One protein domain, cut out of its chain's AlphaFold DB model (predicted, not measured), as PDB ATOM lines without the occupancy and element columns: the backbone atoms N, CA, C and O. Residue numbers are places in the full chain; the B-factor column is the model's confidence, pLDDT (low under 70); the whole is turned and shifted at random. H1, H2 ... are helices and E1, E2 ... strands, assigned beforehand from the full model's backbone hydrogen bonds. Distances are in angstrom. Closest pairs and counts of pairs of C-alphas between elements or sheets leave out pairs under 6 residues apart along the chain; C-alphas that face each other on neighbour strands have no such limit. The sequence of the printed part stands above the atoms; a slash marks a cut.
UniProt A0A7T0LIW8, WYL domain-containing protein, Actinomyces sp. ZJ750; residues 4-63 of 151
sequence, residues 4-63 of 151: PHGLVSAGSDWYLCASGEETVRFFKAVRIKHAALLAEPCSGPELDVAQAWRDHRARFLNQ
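What this domain is: This is residues 4 to 63 of the 151 residues of the protein "WYL domain-containing protein" of Actinomyces sp. ZJ750 (UniProt A0A7T0LIW8). A small twisted sheet of three strands, E1, E2 and E3, has the first part of one helix, H1, packed crosswise over one of its faces. Residues 57 to 63, of which 57 to 61 belong to H1, stick out at one end of the model, and at the other residues 33 to 41 of a long loop stand free. The printed part has 60 residues, with three named strands followed by one named helix; the sheet order is E1 - E2 - E3, antiparallel throughout, and the class is mixed, helices and strands. The whole is only just compact, close to loose, with a radius of gyration of the C-alphas of 12.3 A, and its elongated outline spans 38 by 25 by 17 A.

How they stand to each other: The sheet holds E1, residues 4 to 10, E2, residues 13 to 20, and E3, residues 23 to 28, in a meander, each strand the antiparallel neighbour of the one before. E2 is the inner strand, and E1 and E3 are the edge strands. E1 and E2 form a hairpin, their directions 152 degrees apart; N 8 and O 15 are within hydrogen-bond range at 2.9 A, as are N 17 and O 6 at 2.9 A. E2 and E3 form a second hairpin, also at 152 degrees, with N 16 and O 27 at 2.8 A and N 25 and O 18 at 2.8 A. The sheet is only just strongly twisted, its C-alphas lying up to 4.2 A off the best plane. H1, residues 49 to 61, is on the sheet at a height over the sheet of 8.2 A. It runs across the strands, at 83 degrees to E2 on the local plane. It lies over E2, where 4 of its C-alphas fall, and only just not over E3, where 2 fall. The closest C-alphas of E1 and H1 are those of Gly 6 and Val 49, 6.4 A apart; those of E3 and H1 are Phe 26 and Trp 53, 8.0 A apart. In H1 every O i to N i+4 pair is within hydrogen-bond range.

Where its parts are: E1 runs 17.4 A from C-alpha 4 at (139.876, 197.248, 193.500) to C-alpha 10. E2 measures 21.7 A from first to last C-alpha, and E3 16.2 A, ending at C-alpha 28 at (146.213, 186.273, 191.258). H1 measures 18.1 A and ends at C-alpha 61 at (162.784, 191.745, 188.131).

The domain as a whole: The two C-alphas farthest apart are those of Ala 39 and Gln 63, 39.3 A. The links E1 to E2 and E2 to E3 are tight, and the 20-residue link E3 to H1 is long. The printed part has no cut; its mean pLDDT is 88.8, and no printed residue is under 70.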
ATOM      1  N   PRO A   4     139.531 197.815 194.797       92.06
ATOM      2  CA  PRO A   4     139.876 197.248 193.500       92.06
ATOM      3  C   PRO A   4     140.025 198.347 192.437       92.06
ATOM      4  O   PRO A   4     139.099 199.113 192.199       92.06
ATOM      5  N   HIS A   5     141.166 198.366 191.748       92.50
ATOM      6  CA  HIS A   5     141.469 199.317 190.664       92.50
ATOM      7  C   HIS A   5     141.220 198.733 189.273       92.50
ATOM      8  O   HIS A   5     140.986 199.461 188.316       92.50
ATOM      9  N   GLY A   6     141.279 197.406 189.142       93.00
ATOM     10  CA  GLY A   6     141.000 196.713 187.887       93.00
ATOM     11  C   GLY A   6     141.721 195.377 187.763       93.00
ATOM     12  O   GLY A   6     142.323 194.874 188.713       93.00
ATOM     13  N   LEU A   7     141.652 194.794 186.569       95.06
ATOM     14  CA  LEU A   7     142.274 193.516 186.234       95.06
ATOM     15  C   LEU A   7     143.370 193.714 185.186       95.06
ATOM     16  O   LEU A   7     143.210 194.496 184.252       95.06
ATOM     17  N   VAL A   8     144.459 192.960 185.312       95.38
ATOM     18  CA  VAL A   8     145.516 192.868 184.300       95.38
ATOM     19  C   VAL A   8     145.770 191.409 183.946       95.38
ATOM     20  O   VAL A   8     145.787 190.542 184.821       95.38
ATOM     21  N   SER A   9     145.961 191.142 182.656       92.50
ATOM     22  CA  SER A   9     146.404 189.840 182.160       92.50
ATOM     23  C   SER A   9     147.920 189.857 181.992       92.50
ATOM     24  O   SER A   9     148.462 190.766 181.361       92.50
ATOM     25  N   ALA A  10     148.605 188.847 182.521       84.25
ATOM     26  CA  ALA A  10     150.042 188.674 182.354       84.25
ATOM     27  C   ALA A  10     150.390 187.191 182.200       84.25
ATOM     28  O   ALA A  10     150.111 186.382 183.084       84.25
ATOM     29  N   GLY A  11     150.997 186.835 181.064       77.56
ATOM     30  CA  GLY A  11     151.121 185.433 180.664       77.56
ATOM     31  C   GLY A  11     149.738 184.816 180.435       77.56
ATOM     32  O   GLY A  11     148.900 185.413 179.762       77.56
ATOM     33  N   SER A  12     149.497 183.641 181.015       77.81
ATOM     34  CA  SER A  12     148.202 182.941 181.011       77.81
ATOM     35  C   SER A  12     147.294 183.303 182.197       77.81
ATOM     36  O   SER A  12     146.207 182.743 182.333       77.81
ATOM     37  N   ASP A  13     147.721 184.227 183.061       86.12
ATOM     38  CA  ASP A  13     147.071 184.511 184.336       86.12
ATOM     39  C   ASP A  13     146.416 185.896 184.385       86.12
ATOM     40  O   ASP A  13     146.935 186.880 183.855       86.12
ATOM     41  N   TRP A  14     145.315 185.985 185.136       94.44
ATOM     42  CA  TRP A  14     144.664 187.242 185.502       94.44
ATOM     43  C   TRP A  14     145.001 187.653 186.934       94.44
ATOM     44  O   TRP A  14     144.975 186.829 187.855       94.44
ATOM     45  N   TYR A  15     145.253 188.946 187.134       95.25
ATOM     46  CA  TYR A  15     145.570 189.545 188.427       95.25
ATOM     47  C   TYR A  15     144.630 190.714 188.729       95.25
ATOM     48  O   TYR A  15     144.463 191.611 187.906       95.25
ATOM     49  N   LEU A  16     144.049 190.716 189.928       95.25
ATOM     50  CA  LEU A  16     143.350 191.855 190.514       95.25
ATOM     51  C   LEU A  16     144.375 192.847 191.062       95.25
ATOM     52  O   LEU A  16     145.136 192.509 191.969       95.25
ATOM     53  N   CYS A  17     144.368 194.062 190.527       95.00
ATOM     54  CA  CYS A  17     145.067 195.204 191.093       95.00
ATOM     55  C   CYS A  17     144.179 195.838 192.164       95.00
ATOM     56  O   CYS A  17     143.057 196.252 191.863       95.00
ATOM     57  N   ALA A  18     144.653 195.897 193.405       93.38
ATOM     58  CA  ALA A  18     143.912 196.515 194.496       93.38
ATOM     59  C   ALA A  18     144.852 197.157 195.523       93.38
ATOM     60  O   ALA A  18     145.969 196.673 195.728       93.38
ATOM     61  N   SER A  19     144.409 198.226 196.184       91.31
ATOM     62  CA  SER A  19     145.145 198.852 197.289       91.31
ATOM     63  C   SER A  19     144.557 198.463 198.642       91.31
ATOM     64  O   SER A  19     143.346 198.346 198.808       91.31
ATOM     65  N   GLY A  20     145.421 198.265 199.633       84.62
ATOM     66  CA  GLY A  20     145.043 198.208 201.044       84.62
ATOM     67  C   GLY A  20     146.069 198.999 201.841       84.62
ATOM     68  O   GLY A  20     147.260 198.841 201.573       84.62
ATOM     69  N   GLU A  21     145.615 199.863 202.756       75.81
ATOM     70  CA  GLU A  21     146.501 200.739 203.546       75.81
ATOM     71  C   GLU A  21     147.522 201.462 202.637       75.81
ATOM     72  O   GLU A  21     148.732 201.353 202.811       75.81
ATOM     73  N   GLU A  22     147.013 202.107 201.577       74.25
ATOM     74  CA  GLU A  22     147.769 202.896 200.580       74.25
ATOM     75  C   GLU A  22     148.770 202.124 199.699       74.25
ATOM     76  O   GLU A  22     149.357 202.688 198.777       74.25
ATOM     77  N   THR A  23     148.938 200.814 199.895       85.69
ATOM     78  CA  THR A  23     149.864 200.013 199.084       85.69
ATOM     79  C   THR A  23     149.135 199.265 197.974       85.69
ATOM     80  O   THR A  23     148.292 198.410 198.249       85.69
ATOM     81  N   VAL A  24     149.512 199.519 196.717       91.00
ATOM     82  CA  VAL A  24     149.038 198.750 195.552       91.00
ATOM     83  C   VAL A  24     149.626 197.337 195.570       91.00
ATOM     84  O   VAL A  24     150.837 197.146 195.710       91.00
ATOM     85  N   ARG A  25     148.761 196.334 195.407       92.06
ATOM     86  CA  ARG A  25     149.111 194.911 195.351       92.06
ATOM     87  C   ARG A  25     148.388 194.218 194.199       92.06
ATOM     88  O   ARG A  25     147.285 194.602 193.814       92.06
ATOM     89  N   PHE A  26     149.006 193.153 193.695       93.81
ATOM     90  CA  PHE A  26     148.438 192.301 192.653       93.81
ATOM     91  C   PHE A  26     148.095 190.924 193.215       93.81
ATOM     92  O   PHE A  26     148.964 190.194 193.695       93.81
ATOM     93  N   PHE A  27     146.821 190.557 193.137       92.50
ATOM     94  CA  PHE A  27     146.295 189.286 193.623       92.50
ATOM     95  C   PHE A  27     145.935 188.404 192.436       92.50
ATOM     96  O   PHE A  27     145.092 188.770 191.623       92.50
ATOM     97  N   LYS A  28     146.550 187.224 192.326       93.19
ATOM     98  CA  LYS A  28     146.213 186.273 191.258       93.19
ATOM     99  C   LYS A  28     144.743 185.864 191.393       93.19
ATOM    100  O   LYS A  28     144.367 185.283 192.410       93.19
ATOM    101  N   ALA A  29     143.926 186.155 190.382       94.12
ATOM    102  CA  ALA A  29     142.468 186.061 190.456       94.12
ATOM    103  C   ALA A  29     141.994 184.646 190.823       94.12
ATOM    104  O   ALA A  29     141.145 184.482 191.691       94.12
ATOM    105  N   VAL A  30     142.637 183.615 190.261       93.12
ATOM    106  CA  VAL A  30     142.326 182.202 190.551       93.12
ATOM    107  C   VAL A  30     142.543 181.807 192.023       93.12
ATOM    108  O   VAL A  30     142.039 180.782 192.470       93.12
ATOM    109  N   ARG A  31     143.301 182.596 192.801       93.81
ATOM    110  CA  ARG A  31     143.532 182.352 194.236       93.81
ATOM    111  C   ARG A  31     142.493 183.030 195.134       93.81
ATOM    112  O   ARG A  31     142.479 182.762 196.336       93.81
ATOM    113  N   ILE A  32     141.630 183.889 194.588       93.69
ATOM    114  CA  ILE A  32     140.573 184.568 195.341       93.69
ATOM    115  C   ILE A  32     139.404 183.595 195.510       93.69
ATOM    116  O   ILE A  32     138.664 183.322 194.571       93.69
ATOM    117  N   LYS A  33     139.243 183.053 196.722       95.50
ATOM    118  CA  LYS A  33     138.170 182.090 197.032       95.50
ATOM    119  C   LYS A  33     136.823 182.754 197.318       95.50
ATOM    120  O   LYS A  33     135.782 182.152 197.084       95.50
ATOM    121  N   HIS A  34     136.849 183.960 197.876       93.94
ATOM    122  CA  HIS A  34     135.662 184.708 198.265       93.94
ATOM    123  C   HIS A  34     135.953 186.209 198.210       93.94
ATOM    124  O   HIS A  34     137.056 186.638 198.556       93.94
ATOM    125  N   ALA A  35     134.957 186.988 197.801       92.19
ATOM    126  CA  ALA A  35     134.960 188.442 197.850       92.19
ATOM    127  C   ALA A  35     133.538 188.916 198.176       92.19
ATOM    128  O   ALA A  35     132.571 188.366 197.649       92.19
ATOM    129  N   ALA A  36     133.424 189.925 199.034       93.75
ATOM    130  CA  ALA A  36     132.162 190.555 199.391       93.75
ATOM    131  C   ALA A  36     132.286 192.065 199.179       93.75
ATOM    132  O   ALA A  36     133.297 192.662 199.555       93.75
ATOM    133  N   LEU A  37     131.268 192.657 198.559       92.31
ATOM    134  CA  LEU A  37     131.177 194.100 198.380       92.31
ATOM    135  C   LEU A  37     130.797 194.752 199.714       92.31
ATOM    136  O   LEU A  37     129.919 194.253 200.418       92.31
ATOM    137  N   LEU A  38     131.461 195.855 200.046       91.44
ATOM    138  CA  LEU A  38     131.146 196.667 201.218       91.44
ATOM    139  C   LEU A  38     130.217 197.822 200.830       91.44
ATOM    140  O   LEU A  38     130.106 198.167 199.654       91.44
ATOM    141  N   ALA A  39     129.519 198.389 201.814       92.19
ATOM    142  CA  ALA A  39     128.610 199.510 201.579       92.19
ATOM    143  C   ALA A  39     129.378 200.815 201.319       92.19
ATOM    144  O   ALA A  39     128.883 201.702 200.624       92.19
ATOM    145  N   GLU A  40     130.583 200.922 201.876       89.38
ATOM    146  CA  GLU A  40     131.487 202.047 201.709       89.38
ATOM    147  C   GLU A  40     132.034 202.094 200.269       89.38
ATOM    148  O   GLU A  40     132.679 201.139 199.823       89.38
ATOM    149  N   PRO A  41     131.810 203.196 199.528       86.00
ATOM    150  CA  PRO A  41     132.405 203.382 198.210       86.00
ATOM    151  C   PRO A  41     133.932 203.457 198.284       86.00
ATOM    152  O   PRO A  41     134.493 203.953 199.261       86.00
ATOM    153  N   CYS A  42     134.607 203.031 197.217       86.19
ATOM    154  CA  CYS A  42     136.043 203.255 197.069       86.19
ATOM    155  C   CYS A  42     136.337 204.755 196.929       86.19
ATOM    156  O   CYS A  42     135.569 205.489 196.305       86.19
ATOM    157  N   SER A  43     137.449 205.195 197.512       79.00
ATOM    158  CA  SER A  43     137.814 206.614 197.621       79.00
ATOM    159  C   SER A  43     139.175 206.954 197.005       79.00
ATOM    160  O   SER A  43     139.505 208.133 196.868       79.00
ATOM    161  N   GLY A  44     139.958 205.940 196.624       73.25
ATOM    162  CA  GLY A  44     141.259 206.110 195.989       73.25
ATOM    163  C   GLY A  44     141.202 206.740 194.586       73.25
ATOM    164  O   GLY A  44     140.175 206.675 193.908       73.25
ATOM    165  N   PRO A  45     142.310 207.358 194.137       76.81
ATOM    166  CA  PRO A  45     142.409 207.939 192.800       76.81
ATOM    167  C   PRO A  45     142.307 206.861 191.715       76.81
ATOM    168  O   PRO A  45     142.672 205.706 191.943       76.81
ATOM    169  N   GLU A  46     141.885 207.251 190.507       82.62
ATOM    170  CA  GLU A  46     141.996 206.370 189.344       82.62
ATOM    171  C   GLU A  46     143.462 205.976 189.125       82.62
ATOM    172  O   GLU A  46     144.354 206.823 189.026       82.62
ATOM    173  N   LEU A  47     143.708 204.669 189.058       88.75
ATOM    174  CA  LEU A  47     145.031 204.099 188.866       88.75
ATOM    175  C   LEU A  47     145.152 203.543 187.446       88.75
ATOM    176  O   LEU A  47     144.345 202.712 187.027       88.75
ATOM    177  N   ASP A  48     146.218 203.909 186.733       92.88
ATOM    178  CA  ASP A  48     146.613 203.183 185.524       92.88
ATOM    179  C   ASP A  48     147.149 201.797 185.922       92.88
ATOM    180  O   ASP A  48     148.323 201.610 186.256       92.88
ATOM    181  N   VAL A  49     146.256 200.806 185.895       93.75
ATOM    182  CA  VAL A  49     146.551 199.411 186.246       93.75
ATOM    183  C   VAL A  49     147.660 198.825 185.367       93.75
ATOM    184  O   VAL A  49     148.476 198.036 185.850       93.75
ATOM    185  N   ALA A  50     147.723 199.207 184.088       91.81
ATOM    186  CA  ALA A  50     148.725 198.687 183.168       91.81
ATOM    187  C   ALA A  50     150.116 199.245 183.498       91.81
ATOM    188  O   ALA A  50     151.095 198.493 183.489       91.81
ATOM    189  N   GLN A  51     150.208 200.539 183.820       93.12
ATOM    190  CA  GLN A  51     151.454 201.155 184.270       93.12
ATOM    191  C   GLN A  51     151.896 200.598 185.626       93.12
ATOM    192  O   GLN A  51     153.033 200.144 185.748       93.12
ATOM    193  N   ALA A  52     150.986 200.503 186.599       92.44
ATOM    194  CA  ALA A  52     151.280 199.925 187.908       92.44
ATOM    195  C   ALA A  52     151.803 198.479 187.804       92.44
ATOM    196  O   ALA A  52     152.718 198.092 188.532       92.44
ATOM    197  N   TRP A  53     151.263 197.677 186.875       92.25
ATOM    198  CA  TRP A  53     151.763 196.325 186.616       92.25
ATOM    199  C   TRP A  53     153.176 196.328 186.030       92.25
ATOM    200  O   TRP A  53     154.026 195.558 186.485       92.25
ATOM    201  N   ARG A  54     153.451 197.194 185.043       90.50
ATOM    202  CA  ARG A  54     154.795 197.337 184.460       90.50
ATOM    203  C   ARG A  54     155.820 197.705 185.529       90.50
ATOM    204  O   ARG A  54     156.851 197.039 185.612       90.50
ATOM    205  N   ASP A  55     155.507 198.676 186.383       91.00
ATOM    206  CA  ASP A  55     156.401 199.137 187.451       91.00
ATOM    207  C   ASP A  55     156.609 198.062 188.520       91.00
ATOM    208  O   ASP A  55     157.738 197.797 188.942       91.00
ATOM    209  N   HIS A  56     155.535 197.374 188.918       89.00
ATOM    210  CA  HIS A  56     155.614 196.252 189.848       89.00
ATOM    211  C   HIS A  56     156.493 195.125 189.297       89.00
ATOM    212  O   HIS A  56     157.369 194.622 190.004       89.00
ATOM    213  N   ARG A  57     156.298 194.752 188.026       85.00
ATOM    214  CA  ARG A  57     157.095 193.723 187.352       85.00
ATOM    215  C   ARG A  57     158.554 194.152 187.213       85.00
ATOM    216  O   ARG A  57     159.431 193.342 187.486       85.00
ATOM    217  N   ALA A  58     158.823 195.405 186.851       84.38
ATOM    218  CA  ALA A  58     160.180 195.935 186.751       84.38
ATOM    219  C   ALA A  58     160.893 195.924 188.109       84.38
ATOM    220  O   ALA A  58     162.001 195.413 188.213       84.38
ATOM    221  N   ARG A  59     160.245 196.397 189.182       85.44
ATOM    222  CA  ARG A  59     160.814 196.374 190.540       85.44
ATOM    223  C   ARG A  59     161.072 194.957 191.047       85.44
ATOM    224  O   ARG A  59     162.040 194.733 191.769       85.44
ATOM    225  N   PHE A  60     160.196 194.015 190.708       81.50
ATOM    226  CA  PHE A  60     160.399 192.608 191.033       81.50
ATOM    227  C   PHE A  60     161.606 192.040 190.277       81.50
ATOM    228  O   PHE A  60     162.501 191.492 190.906       81.50
ATOM    229  N   LEU A  61     161.681 192.244 188.959       76.88
ATOM    230  CA  LEU A  61     162.784 191.745 188.131       76.88
ATOM    231  C   LEU A  61     164.129 192.418 188.434       76.88
ATOM    232  O   LEU A  61     165.145 191.745 188.363       76.88
ATOM    233  N   ASN A  62     164.149 193.693 188.834       81.31
ATOM    234  CA  ASN A  62     165.374 194.417 189.203       81.31
ATOM    235  C   ASN A  62     166.087 193.842 190.440       81.31
ATOM    236  O   ASN A  62     167.222 194.220 190.715       81.31
ATOM    237  N   GLN A  63     165.430 192.967 191.206       84.06
ATOM    238  CA  GLN A  63     166.061 192.240 192.315       84.06
ATOM    239  C   GLN A  63     166.874 191.035 191.833       84.06
ATOM    240  O   GLN A  63     167.610 190.441 192.616       84.06
TER     241      GLN A  63